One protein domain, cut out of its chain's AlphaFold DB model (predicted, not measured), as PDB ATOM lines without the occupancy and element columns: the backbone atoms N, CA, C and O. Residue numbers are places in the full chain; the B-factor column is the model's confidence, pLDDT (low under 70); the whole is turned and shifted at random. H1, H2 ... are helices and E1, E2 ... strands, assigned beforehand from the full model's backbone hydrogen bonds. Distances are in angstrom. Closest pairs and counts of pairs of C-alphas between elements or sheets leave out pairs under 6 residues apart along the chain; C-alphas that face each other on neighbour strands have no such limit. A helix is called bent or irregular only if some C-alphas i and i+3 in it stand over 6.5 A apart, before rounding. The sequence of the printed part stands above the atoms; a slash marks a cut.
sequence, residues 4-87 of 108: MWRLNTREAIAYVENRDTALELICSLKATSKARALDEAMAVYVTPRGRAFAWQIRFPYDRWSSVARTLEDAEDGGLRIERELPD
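This is residues 4 to 87 of the 108 residues of an uncharacterized protein of Armatimonadetes bacterium (UniProt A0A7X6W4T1). One twisted and curled sheet of five strands has two helices, H1 and H3, side by side over one face, and its other face is bare of named helices. The third helix, H2, is packed crosswise on H1 and only grazes the sheet. The printed part has 84 residues, with three named helices and five named strands in the order E1, E2, H1, H2, E3, E4, H3, E5; the class is mixed, helices and strands. The sheet runs E3, E4, E2, E1, E5 and is mixed, with E1 and E5 parallel and the other neighbours antiparallel. The whole is compact and rounded, with a radius of gyration of the C-alphas of 12.6 A and spans of 34 by 29 by 28 A.

E1, residues 4 to 6, begins with C-alpha 4 at (125.052, 188.682, 158.503). E2, residues 11 to 16, is 16.4 A long. H1, residues 19 to 29, is 15.4 A long, and H2 holds residues 34 to 40. E3 is residues 43 to 46. E4, residues 52 to 60, is the longest strand, 24.2 A, from C-alpha 52 at (108.553, 196.878, 154.733). H3, residues 61 to 73, is 19.2 A long. E5, residues 80 to 82, ends with C-alpha 82 at (127.210, 187.034, 163.949). H2 and H3 are irregular: C-alphas 35 and 38 are 7.7 A apart, as are C-alphas 62 and 65.

E4 and E2 are antiparallel, with N 14 and O 57 at 2.9 A. The hairpin E3 and E4 has N 56 and O 43 at 2.8 A, and the hairpin E1 and E2 has N 13 and O 5 at 2.9 A. E1 and E5 are parallel, with N 82 and O 4 at 3.0 A. H1 and H3 make two layers with the sheet, helices on one face of it. H1 lies over E4 at a height of 9.0 A over the sheet. H3 lies over E2, and only just over E1 with 3 C-alphas, at a height of 8.8 A. H3 touches H1 with residues 67 to 71 alone, at a shallow tilt of 32 degrees, opposite ways; the closest C-alphas, of Leu 25 and Val 67, are 7.2 A apart. H1 and H2 touch, about perpendicular at 84 degrees, the closest C-alphas being those of Ile 26 and Ala 37, 5.8 A. H2 and H3 are apart. E2, H1 H2, E3 and E4, H3, E5 are split strand-helix-strand units, with other strands between their two strands in the sheet, and both crossovers are right-handed. In H1 every O i to N i+4 pair is within hydrogen-bond range; in H3 7 of 9 are, and in H2 0 of 3, beside 2 of 4 O i to N i+3 pairs.

The C-alphas farthest apart, of Ala 35 and Asp 87, are 36.8 A apart. The printed part has no cut and no long link. Mean pLDDT of the printed part is 86.2; residues 75 to 80 and 82 to 87 are under 70.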
ATOM      1  N   MET A   4     124.880 189.883 159.312       94.50
ATOM      2  CA  MET A   4     125.052 188.682 158.503       94.50
ATOM      3  C   MET A   4     125.450 187.498 159.363       94.50
ATOM      4  O   MET A   4     126.190 187.650 160.336       94.50
ATOM      5  N   TRP A   5     125.000 186.323 158.947       94.75
ATOM      6  CA  TRP A   5     125.370 185.062 159.567       94.75
ATOM      7  C   TRP A   5     125.453 183.963 158.521       94.75
ATOM      8  O   TRP A   5     124.898 184.039 157.417       94.75
ATOM      9  N   ARG A   6     126.206 182.922 158.857       93.81
ATOM     10  CA  ARG A   6     126.340 181.739 158.016       93.81
ATOM     11  C   ARG A   6     125.137 180.830 158.254       93.81
ATOM     12  O   ARG A   6     124.797 180.562 159.398       93.81
ATOM     13  N   LEU A   7     124.522 180.336 157.181       90.88
ATOM     14  CA  LEU A   7     123.426 179.369 157.282       90.88
ATOM     15  C   LEU A   7     123.964 177.936 157.254       90.88
ATOM     16  O   LEU A   7     123.552 177.093 158.038       90.88
ATOM     17  N   ASN A   8     124.883 177.656 156.330       90.56
ATOM     18  CA  ASN A   8     125.539 176.359 156.192       90.56
ATOM     19  C   ASN A   8     126.904 176.525 155.502       90.56
ATOM     20  O   ASN A   8     127.441 177.629 155.380       90.56
ATOM     21  N   THR A   9     127.506 175.432 155.032       89.75
ATOM     22  CA  THR A   9     128.832 175.510 154.409       89.75
ATOM     23  C   THR A   9     128.883 176.242 153.071       89.75
ATOM     24  O   THR A   9     129.959 176.702 152.692       89.75
ATOM     25  N   ARG A  10     127.743 176.380 152.391       94.12
ATOM     26  CA  ARG A  10     127.600 176.948 151.045       94.12
ATOM     27  C   ARG A  10     126.819 178.254 151.014       94.12
ATOM     28  O   ARG A  10     126.971 179.004 150.059       94.12
ATOM     29  N   GLU A  11     125.996 178.524 152.018       94.62
ATOM     30  CA  GLU A  11     125.065 179.647 152.026       94.62
ATOM     31  C   GLU A  11     125.186 180.482 153.302       94.62
ATOM     32  O   GLU A  11     125.478 179.983 154.394       94.62
ATOM     33  N   ALA A  12     124.913 181.770 153.151       95.81
ATOM     34  CA  ALA A  12     124.817 182.751 154.216       95.81
ATOM     35  C   ALA A  12     123.592 183.646 154.011       95.81
ATOM     36  O   ALA A  12     122.964 183.653 152.946       95.81
ATOM     37  N   ILE A  13     123.248 184.379 155.062       95.88
ATOM     38  CA  ILE A  13     122.126 185.302 155.099       95.88
ATOM     39  C   ILE A  13     122.646 186.696 155.444       95.88
ATOM     40  O   ILE A  13     123.486 186.850 156.329       95.88
ATOM     41  N   ALA A  14     122.112 187.705 154.760       95.69
ATOM     42  CA  ALA A  14     122.212 189.105 155.144       95.69
ATOM     43  C   ALA A  14     120.832 189.623 155.567       95.69
ATOM     44  O   ALA A  14     119.846 189.438 154.851       95.69
ATOM     45  N   TYR A  15     120.779 190.285 156.717       95.06
ATOM     46  CA  TYR A  15     119.665 191.099 157.181       95.06
ATOM     47  C   TYR A  15     119.986 192.567 156.914       95.06
ATOM     48  O   TYR A  15     121.006 193.082 157.381       95.06
ATOM     49  N   VAL A  16     119.117 193.227 156.149       94.12
ATOM     50  CA  VAL A  16     119.333 194.598 155.682       94.12
ATOM     51  C   VAL A  16     118.091 195.433 155.955       94.12
ATOM     52  O   VAL A  16     117.011 195.117 155.463       94.12
ATOM     53  N   GLU A  17     118.236 196.515 156.715       92.69
ATOM     54  CA  GLU A  17     117.129 197.443 157.010       92.69
ATOM     55  C   GLU A  17     116.978 198.534 155.941       92.69
ATOM     56  O   GLU A  17     115.883 199.041 155.692       92.69
ATOM     57  N   ASN A  18     118.079 198.909 155.285       91.44
ATOM     58  CA  ASN A  18     118.054 199.920 154.238       91.44
ATOM     59  C   ASN A  18     117.557 199.318 152.911       91.44
ATOM     60  O   ASN A  18     118.140 198.378 152.369       91.44
ATOM     61  N   ARG A  19     116.484 199.899 152.361       92.06
ATOM     62  CA  ARG A  19     115.859 199.446 151.110       92.06
ATOM     63  C   ARG A  19     116.793 199.517 149.904       92.06
ATOM     64  O   ARG A  19     116.761 198.614 149.071       92.06
ATOM     65  N   ASP A  20     117.568 200.588 149.781       91.19
ATOM     66  CA  ASP A  20     118.434 200.811 148.623       91.19
ATOM     67  C   ASP A  20     119.636 199.866 148.665       91.19
ATOM     68  O   ASP A  20     119.956 199.241 147.653       91.19
ATOM     69  N   THR A  21     120.198 199.639 149.854       91.25
ATOM     70  CA  THR A  21     121.225 198.614 150.078       91.25
ATOM     71  C   THR A  21     120.696 197.213 149.772       91.25
ATOM     72  O   THR A  21     121.371 196.433 149.104       91.25
ATOM     73  N   ALA A  22     119.470 196.882 150.195       92.94
ATOM     74  CA  ALA A  22     118.848 195.595 149.878       92.94
ATOM     75  C   ALA A  22     118.642 195.415 148.362       92.94
ATOM     76  O   ALA A  22     118.934 194.350 147.819       92.94
ATOM     77  N   LEU A  23     118.182 196.461 147.665       92.44
ATOM     78  CA  LEU A  23     118.035 196.472 146.206       92.44
ATOM     79  C   LEU A  23     119.369 196.239 145.493       92.44
ATOM     80  O   LEU A  23     119.450 195.395 144.601       92.44
ATOM     81  N   GLU A  24     120.398 196.993 145.873       90.56
ATOM     82  CA  GLU A  24     121.736 196.882 145.298       90.56
ATOM     83  C   GLU A  24     122.320 195.492 145.525       90.56
ATOM     84  O   GLU A  24     122.769 194.844 144.574       90.56
ATOM     85  N   LEU A  25     122.226 194.994 146.759       92.00
ATOM     86  CA  LEU A  25     122.732 193.683 147.119       92.00
ATOM     87  C   LEU A  25     122.054 192.594 146.282       92.00
ATOM     88  O   LEU A  25     122.740 191.776 145.671       92.00
ATOM     89  N   ILE A  26     120.726 192.618 146.164       92.75
ATOM     90  CA  ILE A  26     120.007 191.621 145.368       92.75
ATOM     91  C   ILE A  26     120.356 191.725 143.879       92.75
ATOM     92  O   ILE A  26     120.595 190.696 143.254       92.75
ATOM     93  N   CYS A  27     120.442 192.930 143.311       90.75
ATOM     94  CA  CYS A  27     120.851 193.114 141.915       90.75
ATOM     95  C   CYS A  27     122.299 192.676 141.639       90.75
ATOM     96  O   CYS A  27     122.610 192.288 140.518       90.75
ATOM     97  N   SER A  28     123.189 192.751 142.632       89.31
ATOM     98  CA  SER A  28     124.575 192.286 142.494       89.31
ATOM     99  C   SER A  28     124.693 190.760 142.569       89.31
ATOM    100  O   SER A  28     125.526 190.158 141.891       89.31
ATOM    101  N   LEU A  29     123.842 190.127 143.382       90.06
ATOM    102  CA  LEU A  29     123.860 188.687 143.634       90.06
ATOM    103  C   LEU A  29     123.044 187.900 142.609       90.06
ATOM    104  O   LEU A  29     123.396 186.773 142.258       90.06
ATOM    105  N   LYS A  30     121.935 188.477 142.154       82.50
ATOM    106  CA  LYS A  30     121.002 187.880 141.205       82.50
ATOM    107  C   LYS A  30     120.995 188.733 139.949       82.50
ATOM    108  O   LYS A  30     120.914 189.953 140.035       82.50
ATOM    109  N   ALA A  31     121.014 188.102 138.776       77.75
ATOM    110  CA  ALA A  31     120.901 188.784 137.483       77.75
ATOM    111  C   ALA A  31     119.466 189.312 137.237       77.75
ATOM    112  O   ALA A  31     118.808 188.950 136.264       77.75
ATOM    113  N   THR A  32     118.968 190.147 138.151       81.56
ATOM    114  CA  THR A  32     117.591 190.637 138.225       81.56
ATOM    115  C   THR A  32     117.555 192.162 138.159       81.56
ATOM    116  O   THR A  32     118.412 192.867 138.689       81.56
ATOM    117  N   SER A  33     116.515 192.687 137.509       82.88
ATOM    118  CA  SER A  33     116.256 194.127 137.439       82.88
ATOM    119  C   SER A  33     115.789 194.708 138.781       82.88
ATOM    120  O   SER A  33     115.057 194.060 139.529       82.88
ATOM    121  N   LYS A  34     116.116 195.983 139.041       80.56
ATOM    122  CA  LYS A  34     115.704 196.706 140.263       80.56
ATOM    123  C   LYS A  34     114.196 196.656 140.533       80.56
ATOM    124  O   LYS A  34     113.785 196.653 141.686       80.56
ATOM    125  N   ALA A  35     113.374 196.588 139.482       80.75
ATOM    126  CA  ALA A  35     111.917 196.555 139.595       80.75
ATOM    127  C   ALA A  35     111.383 195.301 140.308       80.75
ATOM    128  O   ALA A  35     110.315 195.368 140.903       80.75
ATOM    129  N   ARG A  36     112.115 194.180 140.243       83.94
ATOM    130  CA  ARG A  36     111.731 192.893 140.854       83.94
ATOM    131  C   ARG A  36     112.711 192.416 141.920       83.94
ATOM    132  O   ARG A  36     112.516 191.363 142.508       83.94
ATOM    133  N   ALA A  37     113.779 193.170 142.166       87.06
ATOM    134  CA  ALA A  37     114.846 192.745 143.057       87.06
ATOM    135  C   ALA A  37     114.347 192.498 144.489       87.06
ATOM    136  O   ALA A  37     114.710 191.497 145.081       87.06
ATOM    137  N   LEU A  38     113.459 193.325 145.047       88.19
ATOM    138  CA  LEU A  38     112.970 193.079 146.415       88.19
ATOM    139  C   LEU A  38     112.080 191.834 146.538       88.19
ATOM    140  O   LEU A  38     112.032 191.250 147.618       88.19
ATOM    141  N   ASP A  39     111.432 191.403 145.452       87.44
ATOM    142  CA  ASP A  39     110.604 190.186 145.429       87.44
ATOM    143  C   ASP A  39     111.460 188.912 145.502       87.44
ATOM    144  O   ASP A  39     110.975 187.833 145.829       87.44
ATOM    145  N   GLU A  40     112.754 189.041 145.214       89.12
ATOM    146  CA  GLU A  40     113.738 187.967 145.274       89.12
ATOM    147  C   GLU A  40     114.355 187.795 146.674       89.12
ATOM    148  O   GLU A  40     115.208 186.919 146.865       89.12
ATOM    149  N   ALA A  41     113.976 188.627 147.649       92.50
ATOM    150  CA  ALA A  41     114.381 188.441 149.037       92.50
ATOM    151  C   ALA A  41     113.808 187.123 149.585       92.50
ATOM    152  O   ALA A  41     112.685 186.737 149.274       92.50
ATOM    153  N   MET A  42     114.579 186.433 150.426       93.50
ATOM    154  CA  MET A  42     114.119 185.209 151.089       93.50
ATOM    155  C   MET A  42     112.967 185.509 152.054       93.50
ATOM    156  O   MET A  42     112.017 184.735 152.140       93.50
ATOM    157  N   ALA A  43     113.048 186.638 152.759       94.62
ATOM    158  CA  ALA A  43     111.974 187.146 153.598       94.62
ATOM    159  C   ALA A  43     111.944 188.678 153.576       94.62
ATOM    160  O   ALA A  43     112.974 189.339 153.416       94.62
ATOM    161  N   VAL A  44     110.751 189.241 153.775       95.50
ATOM    162  CA  VAL A  44     110.527 190.682 153.928       95.50
ATOM    163  C   VAL A  44     109.805 190.917 155.245       95.50
ATOM    164  O   VAL A  44     108.703 190.412 155.457       95.50
ATOM    165  N   TYR A  45     110.414 191.702 156.124       94.88
ATOM    166  CA  TYR A  45     109.823 192.066 157.402       94.88
ATOM    167  C   TYR A  45     109.004 193.339 157.242       94.88
ATOM    168  O   TYR A  45     109.489 194.363 156.749       94.88
ATOM    169  N   VAL A  46     107.741 193.269 157.659       96.12
ATOM    170  CA  VAL A  46     106.773 194.357 157.526       96.12
ATOM    171  C   VAL A  46     106.246 194.788 158.887       96.12
ATOM    172  O   VAL A  46     106.062 193.990 159.802       96.12
ATOM    173  N   THR A  47     105.989 196.082 159.023       94.31
ATOM    174  CA  THR A  47     105.285 196.643 160.180       94.31
ATOM    175  C   THR A  47     103.819 196.183 160.189       94.31
ATOM    176  O   THR A  47     103.300 195.792 159.142       94.31
ATOM    177  N   PRO A  48     103.079 196.329 161.307       94.88
ATOM    178  CA  PRO A  48     101.642 196.031 161.348       94.88
ATOM    179  C   PRO A  48     100.802 196.811 160.322       94.88
ATOM    180  O   PRO A  48      99.696 196.405 159.981       94.88
ATOM    181  N   ARG A  49     101.325 197.936 159.812       93.94
ATOM    182  CA  ARG A  49     100.704 198.743 158.749       93.94
ATOM    183  C   ARG A  49     101.096 198.293 157.333       93.94
ATOM    184  O   ARG A  49     100.784 198.990 156.375       93.94
ATOM    185  N   GLY A  50     101.816 197.180 157.193       92.19
ATOM    186  CA  GLY A  50     102.234 196.609 155.911       92.19
ATOM    187  C   GLY A  50     103.461 197.265 155.270       92.19
ATOM    188  O   GLY A  50     103.836 196.901 154.161       92.19
ATOM    189  N   ARG A  51     104.117 198.226 155.936       92.94
ATOM    190  CA  ARG A  51     105.341 198.851 155.407       92.94
ATOM    191  C   ARG A  51     106.547 197.954 155.668       92.94
ATOM    192  O   ARG A  51     106.806 197.654 156.832       92.94
ATOM    193  N   ALA A  52     107.283 197.591 154.618       94.19
ATOM    194  CA  ALA A  52     108.553 196.878 154.733       94.19
ATOM    195  C   ALA A  52     109.604 197.727 155.463       94.19
ATOM    196  O   ALA A  52     109.721 198.927 155.196       94.19
ATOM    197  N   PHE A  53     110.338 197.099 156.379       93.75
ATOM    198  CA  PHE A  53     111.411 197.740 157.143       93.75
ATOM    199  C   PHE A  53     112.723 196.949 157.145       93.75
ATOM    200  O   PHE A  53     113.739 197.515 157.528       93.75
ATOM    201  N   ALA A  54     112.718 195.679 156.725       95.38
ATOM    202  CA  ALA A  54     113.942 194.913 156.528       95.38
ATOM    203  C   ALA A  54     113.760 193.776 155.515       95.38
ATOM    204  O   ALA A  54     112.649 193.275 155.312       95.38
ATOM    205  N   TRP A  55     114.870 193.346 154.919       96.19
ATOM    206  CA  TRP A  55     114.952 192.265 153.941       96.19
ATOM    207  C   TRP A  55     115.988 191.236 154.377       96.19
ATOM    208  O   TRP A  55     117.096 191.585 154.781       96.19
ATOM    209  N   GLN A  56     115.621 189.965 154.259       96.00
ATOM    210  CA  GLN A  56     116.515 188.833 154.447       96.00
ATOM    211  C   GLN A  56     116.935 188.304 153.079       96.00
ATOM    212  O   GLN A  56     116.091 187.916 152.266       96.00
ATOM    213  N   ILE A  57     118.236 188.286 152.806       95.69
ATOM    214  CA  ILE A  57     118.790 187.940 151.496       95.69
ATOM    215  C   ILE A  57     119.735 186.756 151.668       95.69
ATOM    216  O   ILE A  57     120.728 186.845 152.386       95.69
ATOM    217  N   ARG A  58     119.427 185.643 150.995       95.50
ATOM    218  CA  ARG A  58     120.292 184.459 150.954       95.50
ATOM    219  C   ARG A  58     121.320 184.595 149.839       95.50
ATOM    220  O   ARG A  58     120.959 184.959 148.718       95.50
ATOM    221  N   PHE A  59     122.573 184.268 150.135       94.88
ATOM    222  CA  PHE A  59     123.670 184.372 149.178       94.88
ATOM    223  C   PHE A  59     124.720 183.256 149.350       94.88
ATOM    224  O   PHE A  59     124.831 182.675 150.433       94.88
ATOM    225  N   PRO A  60     125.498 182.939 148.298       94.94
ATOM    226  CA  PRO A  60     126.588 181.966 148.379       94.94
ATOM    227  C   PRO A  60     127.707 182.412 149.334       94.94
ATOM    228  O   PRO A  60     128.166 183.550 149.266       94.94
ATOM    229  N   TYR A  61     128.187 181.529 150.211       93.94
ATOM    230  CA  TYR A  61     129.188 181.868 151.235       93.94
ATOM    231  C   TYR A  61     130.523 182.361 150.642       93.94
ATOM    232  O   TYR A  61     131.201 183.182 151.251       93.94
ATOM    233  N   ASP A  62     130.885 181.957 149.421       95.00
ATOM    234  CA  ASP A  62     132.052 182.487 148.695       95.00
ATOM    235  C   ASP A  62     131.955 183.996 148.410       95.00
ATOM    236  O   ASP A  62     132.971 184.664 148.214       95.00
ATOM    237  N   ARG A  63     130.743 184.563 148.441       94.25
ATOM    238  CA  ARG A  63     130.492 186.000 148.277       94.25
ATOM    239  C   ARG A  63     130.533 186.787 149.582       94.25
ATOM    240  O   ARG A  63     130.381 188.004 149.527       94.25
ATOM    241  N   TRP A  64     130.800 186.146 150.723       93.81
ATOM    242  CA  TRP A  64     130.802 186.770 152.053       93.81
ATOM    243  C   TRP A  64     131.525 188.111 152.104       93.81
ATOM    244  O   TRP A  64     130.923 189.120 152.454       93.81
ATOM    245  N   SER A  65     132.791 188.154 151.687       91.75
ATOM    246  CA  SER A  65     133.593 189.381 151.737       91.75
ATOM    247  C   SER A  65     133.048 190.495 150.842       91.75
ATOM    248  O   SER A  65     133.209 191.667 151.160       91.75
ATOM    249  N   SER A  66     132.409 190.144 149.721       91.94
ATOM    250  CA  SER A  66     131.777 191.125 148.836       91.94
ATOM    251  C   SER A  66     130.531 191.715 149.486       91.94
ATOM    252  O   SER A  66     130.369 192.928 149.480       91.94
ATOM    253  N   VAL A  67     129.682 190.863 150.071       92.56
ATOM    254  CA  VAL A  67     128.469 191.295 150.775       92.56
ATOM    255  C   VAL A  67     128.824 192.130 152.003       92.56
ATOM    256  O   VAL A  67     128.201 193.160 152.231       92.56
ATOM    257  N   ALA A  68     129.854 191.738 152.756       92.06
ATOM    258  CA  ALA A  68     130.319 192.493 153.915       92.06
ATOM    259  C   ALA A  68     130.737 193.914 153.562       92.06
ATOM    260  O   ALA A  68     130.239 194.842 154.187       92.06
ATOM    261  N   ARG A  69     131.532 194.091 152.503       88.56
ATOM    262  CA  ARG A  69     131.918 195.426 152.030       88.56
ATOM    263  C   ARG A  69     130.713 196.273 151.638       88.56
ATOM    264  O   ARG A  69     130.612 197.405 152.079       88.56
ATOM    265  N   THR A  70     129.765 195.708 150.888       88.31
ATOM    266  CA  THR A  70     128.533 196.425 150.521       88.31
ATOM    267  C   THR A  70     127.742 196.890 151.747       88.31
ATOM    268  O   THR A  70     127.147 197.962 151.719       88.31
ATOM    269  N   LEU A  71     127.717 196.099 152.823       87.88
ATOM    270  CA  LEU A  71     127.011 196.475 154.049       87.88
ATOM    271  C   LEU A  71     127.803 197.460 154.920       87.88
ATOM    272  O   LEU A  71     127.181 198.308 155.552       87.88
ATOM    273  N   GLU A  72     129.133 197.368 154.939       86.31
ATOM    274  CA  GLU A  72     130.029 198.322 155.610       86.31
ATOM    275  C   GLU A  72     129.973 199.702 154.942       86.31
ATOM    276  O   GLU A  72     129.804 200.701 155.634       86.31
ATOM    277  N   ASP A  73     130.011 199.756 153.608       80.56
ATOM    278  CA  ASP A  73     129.895 201.000 152.833       80.56
ATOM    279  C   ASP A  73     128.525 201.680 153.026       80.56
ATOM    280  O   ASP A  73     128.385 202.888 152.834       80.56
ATOM    281  N   ALA A  74     127.503 200.905 153.402       75.94
ATOM    282  CA  ALA A  74     126.142 201.381 153.620       75.94
ATOM    283  C   ALA A  74     125.842 201.812 155.070       75.94
ATOM    284  O   ALA A  74     124.788 202.411 155.302       75.94
ATOM    285  N   GLU A  75     126.707 201.509 156.048       69.50
ATOM    286  CA  GLU A  75     126.509 201.881 157.456       69.50
ATOM    287  C   GLU A  75     127.584 202.845 157.972       69.50
ATOM    288  O   GLU A  75     128.707 202.447 158.255       69.50
ATOM    289  N   ASP A  76     127.179 204.075 158.310       60.03
ATOM    290  CA  ASP A  76     127.964 204.979 159.173       60.03
ATOM    291  C   ASP A  76     128.133 204.439 160.623       60.03
ATOM    292  O   ASP A  76     128.866 205.016 161.424       60.03
ATOM    293  N   GLY A  77     127.441 203.346 160.993       55.38
ATOM    294  CA  GLY A  77     127.285 202.850 162.373       55.38
ATOM    295  C   GLY A  77     127.818 201.441 162.684       55.38
ATOM    296  O   GLY A  77     127.706 201.012 163.834       55.38
ATOM    297  N   GLY A  78     128.417 200.744 161.711       57.31
ATOM    298  CA  GLY A  78     129.095 199.453 161.898       57.31
ATOM    299  C   GLY A  78     128.228 198.199 161.696       57.31
ATOM    300  O   GLY A  78     127.197 198.017 162.339       57.31
ATOM    301  N   LEU A  79     128.730 197.288 160.857       68.50
ATOM    302  CA  LEU A  79     128.137 195.989 160.535       68.50
ATOM    303  C   LEU A  79     128.284 194.987 161.695       68.50
ATOM    304  O   LEU A  79     129.396 194.728 162.167       68.50
ATOM    305  N   ARG A  80     127.188 194.328 162.104       69.06
ATOM    306  CA  ARG A  80     127.267 193.177 163.021       69.06
ATOM    307  C   ARG A  80     127.484 191.875 162.256       69.06
ATOM    308  O   ARG A  80     126.662 191.458 161.446       69.06
ATOM    309  N   ILE A  81     128.593 191.205 162.548       72.94
ATOM    310  CA  ILE A  81     128.892 189.875 162.018       72.94
ATOM    311  C   ILE A  81     128.629 188.852 163.121       72.94
ATOM    312  O   ILE A  81     129.445 188.700 164.030       72.94
ATOM    313  N   GLU A  82     127.512 188.134 163.033       68.25
ATOM    314  CA  GLU A  82     127.210 187.034 163.949       68.25
ATOM    315  C   GLU A  82     127.777 185.742 163.343       68.25
ATOM    316  O   GLU A  82     127.348 185.260 162.295       68.25
ATOM    317  N   ARG A  83     128.847 185.219 163.956       56.09
ATOM    318  CA  ARG A  83     129.549 183.999 163.509       56.09
ATOM    319  C   ARG A  83     128.984 182.709 164.109       56.09
ATOM    320  O   ARG A  83     129.595 181.660 163.920       56.09
ATOM    321  N   GLU A  84     127.872 182.765 164.831       44.84
ATOM    322  CA  GLU A  84     127.304 181.567 165.445       44.84
ATOM    323  C   GLU A  84     126.634 180.694 164.381       44.84
ATOM    324  O   GLU A  84     125.716 181.115 163.678       44.84
ATOM    325  N   LEU A  85     127.167 179.478 164.224       46.19
ATOM    326  CA  LEU A  85     126.441 178.397 163.574       46.19
ATOM    327  C   LEU A  85     125.164 178.155 164.393       46.19
ATOM    328  O   LEU A  85     125.286 178.013 165.608       46.19
ATOM    329  N   PRO A  86     123.976 178.031 163.780       46.19
ATOM    330  CA  PRO A  86     122.947 177.222 164.411       46.19
ATOM    331  C   PRO A  86     123.508 175.798 164.525       46.19
ATOM    332  O   PRO A  86     124.037 175.266 163.541       46.19
ATOM    333  N   ASP A  87     123.454 175.209 165.719       47.22
ATOM    334  CA  ASP A  87     123.795 173.801 165.908       47.22
ATOM    335  C   ASP A  87     122.977 172.957 164.915       47.22
ATOM    336  O   ASP A  87     121.816 173.263 164.629       47.22
TER     337      ASP A  87